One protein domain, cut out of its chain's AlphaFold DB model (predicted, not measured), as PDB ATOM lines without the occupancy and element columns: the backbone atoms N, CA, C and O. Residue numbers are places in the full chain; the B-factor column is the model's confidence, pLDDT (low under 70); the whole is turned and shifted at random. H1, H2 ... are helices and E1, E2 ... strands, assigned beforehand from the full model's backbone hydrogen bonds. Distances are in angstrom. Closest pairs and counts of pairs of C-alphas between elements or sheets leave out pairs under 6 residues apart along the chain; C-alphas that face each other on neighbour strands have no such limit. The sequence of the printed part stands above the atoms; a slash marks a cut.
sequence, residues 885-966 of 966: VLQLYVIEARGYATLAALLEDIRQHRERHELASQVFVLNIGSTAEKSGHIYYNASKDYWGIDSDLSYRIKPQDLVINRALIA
ATOM      1  N   VAL A 885     346.598 193.307 285.664       83.62
ATOM      2  CA  VAL A 885     345.940 194.608 285.881       83.62
ATOM      3  C   VAL A 885     346.128 195.530 284.677       83.62
ATOM      4  O   VAL A 885     347.195 195.582 284.067       83.62
ATOM      5  N   LEU A 886     345.083 196.301 284.369       90.06
ATOM      6  CA  LEU A 886     345.096 197.367 283.367       90.06
ATOM      7  C   LEU A 886     345.219 198.726 284.057       90.06
ATOM      8  O   LEU A 886     344.374 199.074 284.883       90.06
ATOM      9  N   GLN A 887     346.241 199.501 283.696       93.19
ATOM     10  CA  GLN A 887     346.501 200.814 284.284       93.19
ATOM     11  C   GLN A 887     346.412 201.917 283.232       93.19
ATOM     12  O   GLN A 887     347.207 201.989 282.301       93.19
ATOM     13  N   LEU A 888     345.438 202.807 283.384       94.31
ATOM     14  CA  LEU A 888     345.318 204.034 282.612       94.31
ATOM     15  C   LEU A 888     346.464 204.974 282.988       94.31
ATOM     16  O   LEU A 888     346.534 205.435 284.130       94.31
ATOM     17  N   TYR A 889     347.333 205.278 282.027       94.62
ATOM     18  CA  TYR A 889     348.476 206.171 282.244       94.62
ATOM     19  C   TYR A 889     348.510 207.364 281.280       94.62
ATOM     20  O   TYR A 889     349.221 208.330 281.552       94.62
ATOM     21  N   VAL A 890     347.707 207.353 280.207       95.75
ATOM     22  CA  VAL A 890     347.495 208.518 279.329       95.75
ATOM     23  C   VAL A 890     346.007 208.750 279.098       95.75
ATOM     24  O   VAL A 890     345.287 207.825 278.730       95.75
ATOM     25  N   ILE A 891     345.553 209.994 279.253       95.69
ATOM     26  CA  ILE A 891     344.185 210.427 278.952       95.69
ATOM     27  C   ILE A 891     344.203 211.478 277.843       95.69
ATOM     28  O   ILE A 891     344.952 212.448 277.915       95.69
ATOM     29  N   GLU A 892     343.334 211.332 276.847       94.19
ATOM     30  CA  GLU A 892     343.087 212.344 275.817       94.19
ATOM     31  C   GLU A 892     341.906 213.232 276.239       94.19
ATOM     32  O   GLU A 892     340.736 212.860 276.116       94.19
ATOM     33  N   ALA A 893     342.198 214.435 276.748       92.88
ATOM     34  CA  ALA A 893     341.174 215.313 277.314       92.88
ATOM     35  C   ALA A 893     340.127 215.773 276.284       92.88
ATOM     36  O   ALA A 893     338.994 216.079 276.662       92.88
ATOM     37  N   ARG A 894     340.452 215.790 274.979       90.69
ATOM     38  CA  ARG A 894     339.487 216.155 273.922       90.69
ATOM     39  C   ARG A 894     338.338 215.160 273.787       90.69
ATOM     40  O   ARG A 894     337.291 215.540 273.269       90.69
ATOM     41  N   GLY A 895     338.502 213.933 274.286       86.50
ATOM     42  CA  GLY A 895     337.434 212.936 274.336       86.50
ATOM     43  C   GLY A 895     336.273 213.308 275.269       86.50
ATOM     44  O   GLY A 895     335.208 212.700 275.178       86.50
ATOM     45  N   TYR A 896     336.435 214.315 276.138       91.19
ATOM     46  CA  TYR A 896     335.449 214.673 277.157       91.19
ATOM     47  C   TYR A 896     334.667 215.941 276.793       91.19
ATOM     48  O   TYR A 896     335.214 217.007 276.483       91.19
ATOM     49  N   ALA A 897     333.338 215.848 276.901       89.81
ATOM     50  CA  ALA A 897     332.436 216.962 276.618       89.81
ATOM     51  C   ALA A 897     332.616 218.142 277.591       89.81
ATOM     52  O   ALA A 897     332.378 219.288 277.203       89.81
ATOM     53  N   THR A 898     333.048 217.886 278.828       92.94
ATOM     54  CA  THR A 898     333.303 218.901 279.860       92.94
ATOM     55  C   THR A 898     334.472 218.484 280.751       92.94
ATOM     56  O   THR A 898     334.778 217.299 280.876       92.94
ATOM     57  N   LEU A 899     335.093 219.456 281.430       92.38
ATOM     58  CA  LEU A 899     336.108 219.178 282.450       92.38
ATOM     59  C   LEU A 899     335.543 218.342 283.608       92.38
ATOM     60  O   LEU A 899     336.219 217.450 284.105       92.38
ATOM     61  N   ALA A 900     334.291 218.588 284.005       93.81
ATOM     62  CA  ALA A 900     333.629 217.804 285.044       93.81
ATOM     63  C   ALA A 900     333.535 216.314 284.672       93.81
ATOM     64  O   ALA A 900     333.778 215.469 285.526       93.81
ATOM     65  N   ALA A 901     333.253 215.992 283.402       93.38
ATOM     66  CA  ALA A 901     333.224 214.610 282.924       93.38
ATOM     67  C   ALA A 901     334.609 213.940 282.976       93.38
ATOM     68  O   ALA A 901     334.703 212.782 283.364       93.38
ATOM     69  N   LEU A 902     335.677 214.673 282.636       94.31
ATOM     70  CA  LEU A 902     337.056 214.186 282.757       94.31
ATOM     71  C   LEU A 902     337.428 213.889 284.217       94.31
ATOM     72  O   LEU A 902     337.945 212.818 284.524       94.31
ATOM     73  N   LEU A 903     337.161 214.834 285.123       94.69
ATOM     74  CA  LEU A 903     337.464 214.673 286.548       94.69
ATOM     75  C   LEU A 903     336.684 213.508 287.165       94.69
ATOM     76  O   LEU A 903     337.231 212.754 287.969       94.69
ATOM     77  N   GLU A 904     335.424 213.351 286.769       94.31
ATOM     78  CA  GLU A 904     334.578 212.246 287.203       94.31
ATOM     79  C   GLU A 904     335.100 210.895 286.696       94.31
ATOM     80  O   GLU A 904     335.188 209.950 287.475       94.31
ATOM     81  N   ASP A 905     335.530 210.802 285.438       92.69
ATOM     82  CA  ASP A 905     336.107 209.566 284.901       92.69
ATOM     83  C   ASP A 905     337.438 209.193 285.579       92.69
ATOM     84  O   ASP A 905     337.661 208.028 285.915       92.69
ATOM     85  N   ILE A 906     338.295 210.178 285.879       94.12
ATOM     86  CA  ILE A 906     339.514 209.970 286.679       94.12
ATOM     87  C   ILE A 906     339.157 209.440 288.071       94.12
ATOM     88  O   ILE A 906     339.756 208.466 288.535       94.12
ATOM     89  N   ARG A 907     338.159 210.036 288.739       93.06
ATOM     90  CA  ARG A 907     337.690 209.578 290.055       93.06
ATOM     91  C   ARG A 907     337.208 208.130 289.992       93.06
ATOM     92  O   ARG A 907     337.616 207.322 290.824       93.06
ATOM     93  N   GLN A 908     336.401 207.793 288.989       92.50
ATOM     94  CA  GLN A 908     335.881 206.441 288.797       92.50
ATOM     95  C   GLN A 908     336.994 205.417 288.525       92.50
ATOM     96  O   GLN A 908     336.966 204.324 289.087       92.50
ATOM     97  N   HIS A 909     338.000 205.751 287.711       93.00
ATOM     98  CA  HIS A 909     339.156 204.871 287.497       93.00
ATOM     99  C   HIS A 909     339.984 204.682 288.771       93.00
ATOM    100  O   HIS A 909     340.450 203.576 289.047       93.00
ATOM    101  N   ARG A 910     340.141 205.736 289.579       90.69
ATOM    102  CA  ARG A 910     340.835 205.647 290.868       90.69
ATOM    103  C   ARG A 910     340.113 204.711 291.835       90.69
ATOM    104  O   ARG A 910     340.769 203.916 292.498       90.69
ATOM    105  N   GLU A 911     338.783 204.777 291.886       90.69
ATOM    106  CA  GLU A 911     337.942 203.887 292.705       90.69
ATOM    107  C   GLU A 911     338.028 202.421 292.270       90.69
ATOM    108  O   GLU A 911     337.904 201.530 293.105       90.69
ATOM    109  N   ARG A 912     338.300 202.166 290.986       89.56
ATOM    110  CA  ARG A 912     338.568 200.821 290.457       89.56
ATOM    111  C   ARG A 912     340.028 200.373 290.595       89.56
ATOM    112  O   ARG A 912     340.340 199.257 290.203       89.56
ATOM    113  N   HIS A 913     340.913 201.214 291.141       89.31
ATOM    114  CA  HIS A 913     342.364 200.984 291.193       89.31
ATOM    115  C   HIS A 913     343.017 200.785 289.812       89.31
ATOM    116  O   HIS A 913     344.005 200.070 289.674       89.31
ATOM    117  N   GLU A 914     342.485 201.455 288.788       90.69
ATOM    118  CA  GLU A 914     342.922 201.327 287.390       90.69
ATOM    119  C   GLU A 914     343.776 202.506 286.913       90.69
ATOM    120  O   GLU A 914     344.022 202.632 285.720       90.69
ATOM    121  N   LEU A 915     344.196 203.418 287.792       93.06
ATOM    122  CA  LEU A 915     345.105 204.503 287.416       93.06
ATOM    123  C   LEU A 915     346.551 204.109 287.700       93.06
ATOM    124  O   LEU A 915     346.861 203.626 288.792       93.06
ATOM    125  N   ALA A 916     347.446 204.414 286.763       92.38
ATOM    126  CA  ALA A 916     348.870 204.461 287.063       92.38
ATOM    127  C   ALA A 916     349.148 205.533 288.135       92.38
ATOM    128  O   ALA A 916     348.401 206.504 288.285       92.38
ATOM    129  N   SER A 917     350.250 205.397 288.882       91.19
ATOM    130  CA  SER A 917     350.617 206.367 289.930       91.19
ATOM    131  C   SER A 917     350.718 207.802 289.403       91.19
ATOM    132  O   SER A 917     350.400 208.757 290.119       91.19
ATOM    133  N   GLN A 918     351.134 207.945 288.146       92.75
ATOM    134  CA  GLN A 918     351.170 209.197 287.411       92.75
ATOM    135  C   GLN A 918     350.476 209.004 286.060       92.75
ATOM    136  O   GLN A 918     350.864 208.143 285.278       92.75
ATOM    137  N   VAL A 919     349.449 209.814 285.805       94.81
ATOM    138  CA  VAL A 919     348.609 209.760 284.605       94.81
ATOM    139  C   VAL A 919     348.829 211.037 283.809       94.81
ATOM    140  O   VAL A 919     348.507 212.125 284.284       94.81
ATOM    141  N   PHE A 920     349.381 210.930 282.608       94.94
ATOM    142  CA  PHE A 920     349.546 212.068 281.711       94.94
ATOM    143  C   PHE A 920     348.214 212.422 281.062       94.94
ATOM    144  O   PHE A 920     347.473 211.545 280.623       94.94
ATOM    145  N   VAL A 921     347.901 213.713 280.979       94.12
ATOM    146  CA  VAL A 921     346.656 214.176 280.364       94.12
ATOM    147  C   VAL A 921     347.012 215.062 279.178       94.12
ATOM    148  O   VAL A 921     347.548 216.158 279.324       94.12
ATOM    149  N   LEU A 922     346.758 214.548 277.979       92.81
ATOM    150  CA  LEU A 922     347.007 215.233 276.720       92.81
ATOM    151  C   LEU A 922     345.895 216.244 276.437       92.81
ATOM    152  O   LEU A 922     344.745 216.055 276.831       92.81
ATOM    153  N   ASN A 923     346.246 217.312 275.715       91.44
ATOM    154  CA  ASN A 923     345.320 218.364 275.281       91.44
ATOM    155  C   ASN A 923     344.524 219.011 276.425       91.44
ATOM    156  O   ASN A 923     343.372 219.418 276.265       91.44
ATOM    157  N   ILE A 924     345.169 219.153 277.578       91.75
ATOM    158  CA  ILE A 924     344.703 219.956 278.701       91.75
ATOM    159  C   ILE A 924     345.718 221.074 278.949       91.75
ATOM    160  O   ILE A 924     346.922 220.892 278.769       91.75
ATOM    161  N   GLY A 925     345.226 222.250 279.306       89.31
ATOM    162  CA  GLY A 925     346.013 223.412 279.694       89.31
ATOM    163  C   GLY A 925     345.658 223.866 281.105       89.31
ATOM    164  O   GLY A 925     344.728 223.350 281.730       89.31
ATOM    165  N   SER A 926     346.394 224.862 281.591       87.62
ATOM    166  CA  SER A 926     346.057 225.598 282.805       87.62
ATOM    167  C   SER A 926     345.857 227.076 282.477       87.62
ATOM    168  O   SER A 926     346.471 227.596 281.549       87.62
ATOM    169  N   THR A 927     345.011 227.762 283.243       83.25
ATOM    170  CA  THR A 927     344.843 229.223 283.175       83.25
ATOM    171  C   THR A 927     346.121 229.988 283.538       83.25
ATOM    172  O   THR A 927     346.254 231.155 283.176       83.25
ATOM    173  N   ALA A 928     347.073 229.346 284.222       77.62
ATOM    174  CA  ALA A 928     348.423 229.860 284.411       77.62
ATOM    175  C   ALA A 928     349.316 229.462 283.221       77.62
ATOM    176  O   ALA A 928     349.481 228.274 282.940       77.62
ATOM    177  N   GLU A 929     349.925 230.442 282.547       68.75
ATOM    178  CA  GLU A 929     350.847 230.217 281.424       68.75
ATOM    179  C   GLU A 929     352.156 229.548 281.898       68.75
ATOM    180  O   GLU A 929     353.156 230.208 282.180       68.75
ATOM    181  N   LYS A 930     352.154 228.214 282.003       77.12
ATOM    182  CA  LYS A 930     353.350 227.390 282.220       77.12
ATOM    183  C   LYS A 930     353.490 226.340 281.119       77.12
ATOM    184  O   LYS A 930     352.533 225.652 280.781       77.12
ATOM    185  N   SER A 931     354.701 226.204 280.579       78.31
ATOM    186  CA  SER A 931     355.049 225.199 279.568       78.31
ATOM    187  C   SER A 931     355.366 223.851 280.213       78.31
ATOM    188  O   SER A 931     356.186 223.817 281.126       78.31
ATOM    189  N   GLY A 932     354.788 222.755 279.726       84.19
ATOM    190  CA  GLY A 932     355.044 221.386 280.196       84.19
ATOM    191  C   GLY A 932     353.806 220.498 280.058       84.19
ATOM    192  O   GLY A 932     352.713 220.996 279.775       84.19
ATOM    193  N   HIS A 933     353.962 219.192 280.244       88.38
ATOM    194  CA  HIS A 933     352.854 218.244 280.233       88.38
ATOM    195  C   HIS A 933     352.175 218.187 281.596       88.38
ATOM    196  O   HIS A 933     352.806 217.993 282.639       88.38
ATOM    197  N   ILE A 934     350.854 218.345 281.574       93.25
ATOM    198  CA  ILE A 934     350.026 218.220 282.763       93.25
ATOM    199  C   ILE A 934     349.822 216.735 283.068       93.25
ATOM    200  O   ILE A 934     349.503 215.931 282.188       93.25
ATOM    201  N   TYR A 935     349.984 216.378 284.339       94.44
ATOM    202  CA  TYR A 935     349.721 215.037 284.840       94.44
ATOM    203  C   TYR A 935     348.858 215.079 286.101       94.44
ATOM    204  O   TYR A 935     348.857 216.053 286.859       94.44
ATOM    205  N   TYR A 936     348.158 213.980 286.346       95.25
ATOM    206  CA  TYR A 936     347.464 213.694 287.589       95.25
ATOM    207  C   TYR A 936     348.238 212.628 288.372       95.25
ATOM    208  O   TYR A 936     348.539 211.552 287.857       95.25
ATOM    209  N   ASN A 937     348.596 212.925 289.619       94.06
ATOM    210  CA  ASN A 937     349.213 211.968 290.529       94.06
ATOM    211  C   ASN A 937     348.113 211.239 291.305       94.06
ATOM    212  O   ASN A 937     347.543 211.794 292.244       94.06
ATOM    213  N   ALA A 938     347.832 209.994 290.926       91.81
ATOM    214  CA  ALA A 938     346.756 209.212 291.526       91.81
ATOM    215  C   ALA A 938     347.059 208.810 292.978       91.81
ATOM    216  O   ALA A 938     346.146 208.731 293.796       91.81
ATOM    217  N   SER A 939     348.336 208.597 293.321       89.50
ATOM    218  CA  SER A 939     348.748 208.150 294.660       89.50
ATOM    219  C   SER A 939     348.645 209.240 295.728       89.50
ATOM    220  O   SER A 939     348.446 208.937 296.901       89.50
ATOM    221  N   LYS A 940     348.818 210.507 295.341       90.69
ATOM    222  CA  LYS A 940     348.807 211.668 296.247       90.69
ATOM    223  C   LYS A 940     347.659 212.642 295.970       90.69
ATOM    224  O   LYS A 940     347.597 213.680 296.619       90.69
ATOM    225  N   ASP A 941     346.797 212.316 295.011       91.62
ATOM    226  CA  ASP A 941     345.614 213.078 294.609       91.62
ATOM    227  C   ASP A 941     345.881 214.561 294.294       91.62
ATOM    228  O   ASP A 941     345.345 215.467 294.933       91.62
ATOM    229  N   TYR A 942     346.743 214.833 293.310       93.94
ATOM    230  CA  TYR A 942     346.992 216.207 292.862       93.94
ATOM    231  C   TYR A 942     347.291 216.305 291.364       93.94
ATOM    232  O   TYR A 942     347.744 215.346 290.745       93.94
ATOM    233  N   TRP A 943     347.102 217.500 290.800       94.69
ATOM    234  CA  TRP A 943     347.518 217.843 289.438       94.69
ATOM    235  C   TRP A 943     348.847 218.597 289.448       94.69
ATOM    236  O   TRP A 943     349.041 219.508 290.259       94.69
ATOM    237  N   GLY A 944     349.760 218.222 288.558       93.25
ATOM    238  CA  GLY A 944     351.084 218.825 288.424       93.25
ATOM    239  C   GLY A 944     351.458 219.075 286.967       93.25
ATOM    240  O   GLY A 944     350.734 218.693 286.050       93.25
ATOM    241  N   ILE A 945     352.603 219.726 286.776       91.94
ATOM    242  CA  ILE A 945     353.244 219.911 285.474       91.94
ATOM    243  C   ILE A 945     354.654 219.324 285.547       91.94
ATOM    244  O   ILE A 945     355.336 219.465 286.563       91.94
ATOM    245  N   ASP A 946     355.072 218.590 284.524       89.06
ATOM    246  CA  ASP A 946     356.350 217.863 284.524       89.06
ATOM    247  C   ASP A 946     357.587 218.779 284.552       89.06
ATOM    248  O   ASP A 946     358.599 218.436 285.161       89.06
ATOM    249  N   SER A 947     357.480 219.976 283.977       89.44
ATOM    250  CA  SER A 947     358.520 221.007 283.966       89.44
ATOM    251  C   SER A 947     358.755 221.673 285.326       89.44
ATOM    252  O   SER A 947     359.801 222.286 285.538       89.44
ATOM    253  N   ASP A 948     357.803 221.554 286.257       88.44
ATOM    254  CA  ASP A 948     357.881 222.093 287.615       88.44
ATOM    255  C   ASP A 948     357.149 221.163 288.591       88.44
ATOM    256  O   ASP A 948     355.980 221.351 288.942       88.44
ATOM    257  N   LEU A 949     357.883 220.161 289.081       85.94
ATOM    258  CA  LEU A 949     357.378 219.130 289.992       85.94
ATOM    259  C   LEU A 949     356.901 219.669 291.350       85.94
ATOM    260  O   LEU A 949     356.254 218.935 292.105       85.94
ATOM    261  N   SER A 950     357.201 220.926 291.692       87.94
ATOM    262  CA  SER A 950     356.711 221.583 292.911       87.94
ATOM    263  C   SER A 950     355.350 222.255 292.711       87.94
ATOM    264  O   SER A 950     354.586 222.419 293.664       87.94
ATOM    265  N   TYR A 951     355.013 222.591 291.465       88.56
ATOM    266  CA  TYR A 951     353.794 223.300 291.120       88.56
ATOM    267  C   TYR A 951     352.568 222.389 291.186       88.56
ATOM    268  O   TYR A 951     352.597 221.219 290.792       88.56
ATOM    269  N   ARG A 952     351.473 222.926 291.723       92.62
ATOM    270  CA  ARG A 952     350.199 222.223 291.884       92.62
ATOM    271  C   ARG A 952     349.108 223.024 291.197       92.62
ATOM    272  O   ARG A 952     348.952 224.210 291.481       92.62
ATOM    273  N   ILE A 953     348.362 222.370 290.317       92.81
ATOM    274  CA  ILE A 953     347.253 222.976 289.576       92.81
ATOM    275  C   ILE A 953     345.961 222.644 290.324       92.81
ATOM    276  O   ILE A 953     345.738 221.494 290.711       92.81
ATOM    277  N   LYS A 954     345.099 223.634 290.567       91.31
ATOM    278  CA  LYS A 954     343.768 223.344 291.111       91.31
ATOM    279  C   LYS A 954     342.874 222.854 289.971       91.31
ATOM    280  O   LYS A 954     342.950 223.420 288.886       91.31
ATOM    281  N   PRO A 955     341.974 221.879 290.193       90.31
ATOM    282  CA  PRO A 955     341.110 221.368 289.128       90.31
ATOM    283  C   PRO A 955     340.315 222.454 288.388       90.31
ATOM    284  O   PRO A 955     340.153 222.373 287.182       90.31
ATOM    285  N   GLN A 956     339.878 223.504 289.089       89.00
ATOM    286  CA  GLN A 956     339.163 224.656 288.515       89.00
ATOM    287  C   GLN A 956     339.992 225.511 287.537       89.00
ATOM    288  O   GLN A 956     339.420 226.262 286.754       89.00
ATOM    289  N   ASP A 957     341.321 225.401 287.592       91.69
ATOM    290  CA  ASP A 957     342.260 226.143 286.748       91.69
ATOM    291  C   ASP A 957     342.645 225.346 285.492       91.69
ATOM    292  O   ASP A 957     343.480 225.799 284.711       91.69
ATOM    293  N   LEU A 958     342.077 224.149 285.299       93.31
ATOM    294  CA  LEU A 958     342.293 223.316 284.119       93.31
ATOM    295  C   LEU A 958     341.338 223.710 282.990       93.31
ATOM    296  O   LEU A 958     340.165 224.008 283.213       93.31
ATOM    297  N   VAL A 959     341.823 223.643 281.754       91.19
ATOM    298  CA  VAL A 959     341.031 223.929 280.552       91.19
ATOM    299  C   VAL A 959     341.314 222.864 279.499       91.19
ATOM    300  O   VAL A 959     342.467 222.544 279.234       91.19
ATOM    301  N   ILE A 960     340.272 222.298 278.886       92.19
ATOM    302  CA  ILE A 960     340.446 221.356 277.771       92.19
ATOM    303  C   ILE A 960     340.807 222.152 276.513       92.19
ATOM    304  O   ILE A 960     340.028 222.992 276.054       92.19
ATOM    305  N   ASN A 961     341.960 221.848 275.922       89.50
ATOM    306  CA  ASN A 961     342.435 222.483 274.701       89.50
ATOM    307  C   ASN A 961     341.741 221.837 273.496       89.50
ATOM    308  O   ASN A 961     342.046 220.711 273.109       89.50
ATOM    309  N   ARG A 962     340.779 222.551 272.901       82.31
ATOM    310  CA  ARG A 962     339.985 222.057 271.757       82.31
ATOM    311  C   ARG A 962     340.504 222.476 270.384       82.31
ATOM    312  O   ARG A 962     339.925 222.075 269.379       82.31
ATOM    313  N   ALA A 963     341.555 223.288 270.322       61.91
ATOM    314  CA  ALA A 963     342.129 223.703 269.051       61.91
ATOM    315  C   ALA A 963     342.805 222.512 268.346       61.91
ATOM    316  O   ALA A 963     343.557 221.760 268.968       61.91
ATOM    317  N   LEU A 964     342.541 222.354 267.047       43.88
ATOM    318  CA  LEU A 964     343.367 221.535 266.163       43.88
ATOM    319  C   LEU A 964     344.761 222.165 266.118       43.88
ATOM    320  O   LEU A 964     344.904 223.307 265.682       43.88
ATOM    321  N   ILE A 965     345.783 221.429 266.547       34.44
ATOM    322  CA  ILE A 965     347.107 221.642 265.967       34.44
ATOM    323  C   ILE A 965     346.982 221.093 264.543       34.44
ATOM    324  O   ILE A 965     346.602 219.932 264.372       34.44
ATOM    325  N   ALA A 966     347.143 221.988 263.569       29.22
ATOM    326  CA  ALA A 966     347.098 221.694 262.141       29.22
ATOM    327  C   ALA A 966     348.198 220.714 261.720       29.22
ATOM    328  O   ALA A 966     349.287 220.762 262.342       29.22
TER     329      ALA A 966
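Overview. This is residues 885 to 966 of the 966 residues of an uncharacterized protein of Pseudomonas sp. HMWF007 (UniProt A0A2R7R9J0). A strongly twisted sheet of five strands has one helix, H1, over one face, covering E1 and E2 at one edge of the sheet. A small pair of strands, E3 and E7, sits where E2 turns off into E3, near the first turn of H1. The printed part has 82 residues with one named helix and seven named strands, in the order E1 H1 E2 E3 E4 E5 E6 E7. The large sheet is mixed, in the order E1 E2 E4 E5 E6, and E3 and E7 are antiparallel; the class is mixed, helices and strands. The whole is compact, with a radius of gyration of the C-alphas of 12.2 A, and spans 35 by 29 by 22 A.

Arrangement. Begin with edge strand E1, residues 885 to 892, and its parallel neighbour E2, residues 915 to 922, where N 891 and O 920 are 2.8 A apart. Between them in the chain comes H1, residues 899 to 911, in a strand-helix-strand unit, two parallel neighbour strands with a helix between, whose crossover is right-handed. H1 is on the sheet at a height over the sheet of 10.3 A, over E1 and E2, and runs along the strands, at 11 degrees to E2 on the local plane; these are two layers, a helix on one face of a sheet. The closest C-alphas of H1 and E2 are those of His 909 and Leu 915, 6.0 A apart. Every O i to N i+4 pair in H1 is within hydrogen-bond range. On the other side of E2 look for E4, residues 934 to 937, antiparallel, with N 919 and O 936 at 2.8 A. E4, E5, residues 942 to 945, and E6, residues 948 to 953, form a meander, each strand the antiparallel neighbour of the one before, and two hairpins: N 937 and O 942 are 2.8 A apart, N 953 and O 943 2.9 A. E2 bends by 94 degrees at residue 918 and runs on into E3, residues 924 to 926, at 85 degrees. E3 is antiparallel to E7, residues 958 to 960, with N 925 and O 959 at 2.8 A. The closest C-alphas of H1 and E7 are those of Leu 899 and Ile 960, 6.7 A apart. E7 is apart from E1, E2, E4 and E5.

Along the chain. Find C-alpha 885 at (345.940, 194.608, 285.881); from there E1 runs 20.6 A, bending by 52 degrees at residue 889. H1 begins at C-alpha 899, (336.108, 219.178, 282.450), and is 18.5 A long. E2 measures 15.3 A, E6 10.8 A, E5 10.4 A, E4 10.0 A, E3 7.1 A and E7 6.9 A, from first to last C-alpha. E7 ends at C-alpha 960, (340.446, 221.356, 277.771).

Size, cuts and confidence. The two C-alphas farthest apart are those of Glu 911 and Ala 966, 36.5 A. The printed part has no cut and no long link, and it ends at the chain's last residue, 966. Its mean pLDDT is 88.3; look for values under 70 at residue 929 and residues 963 to 966.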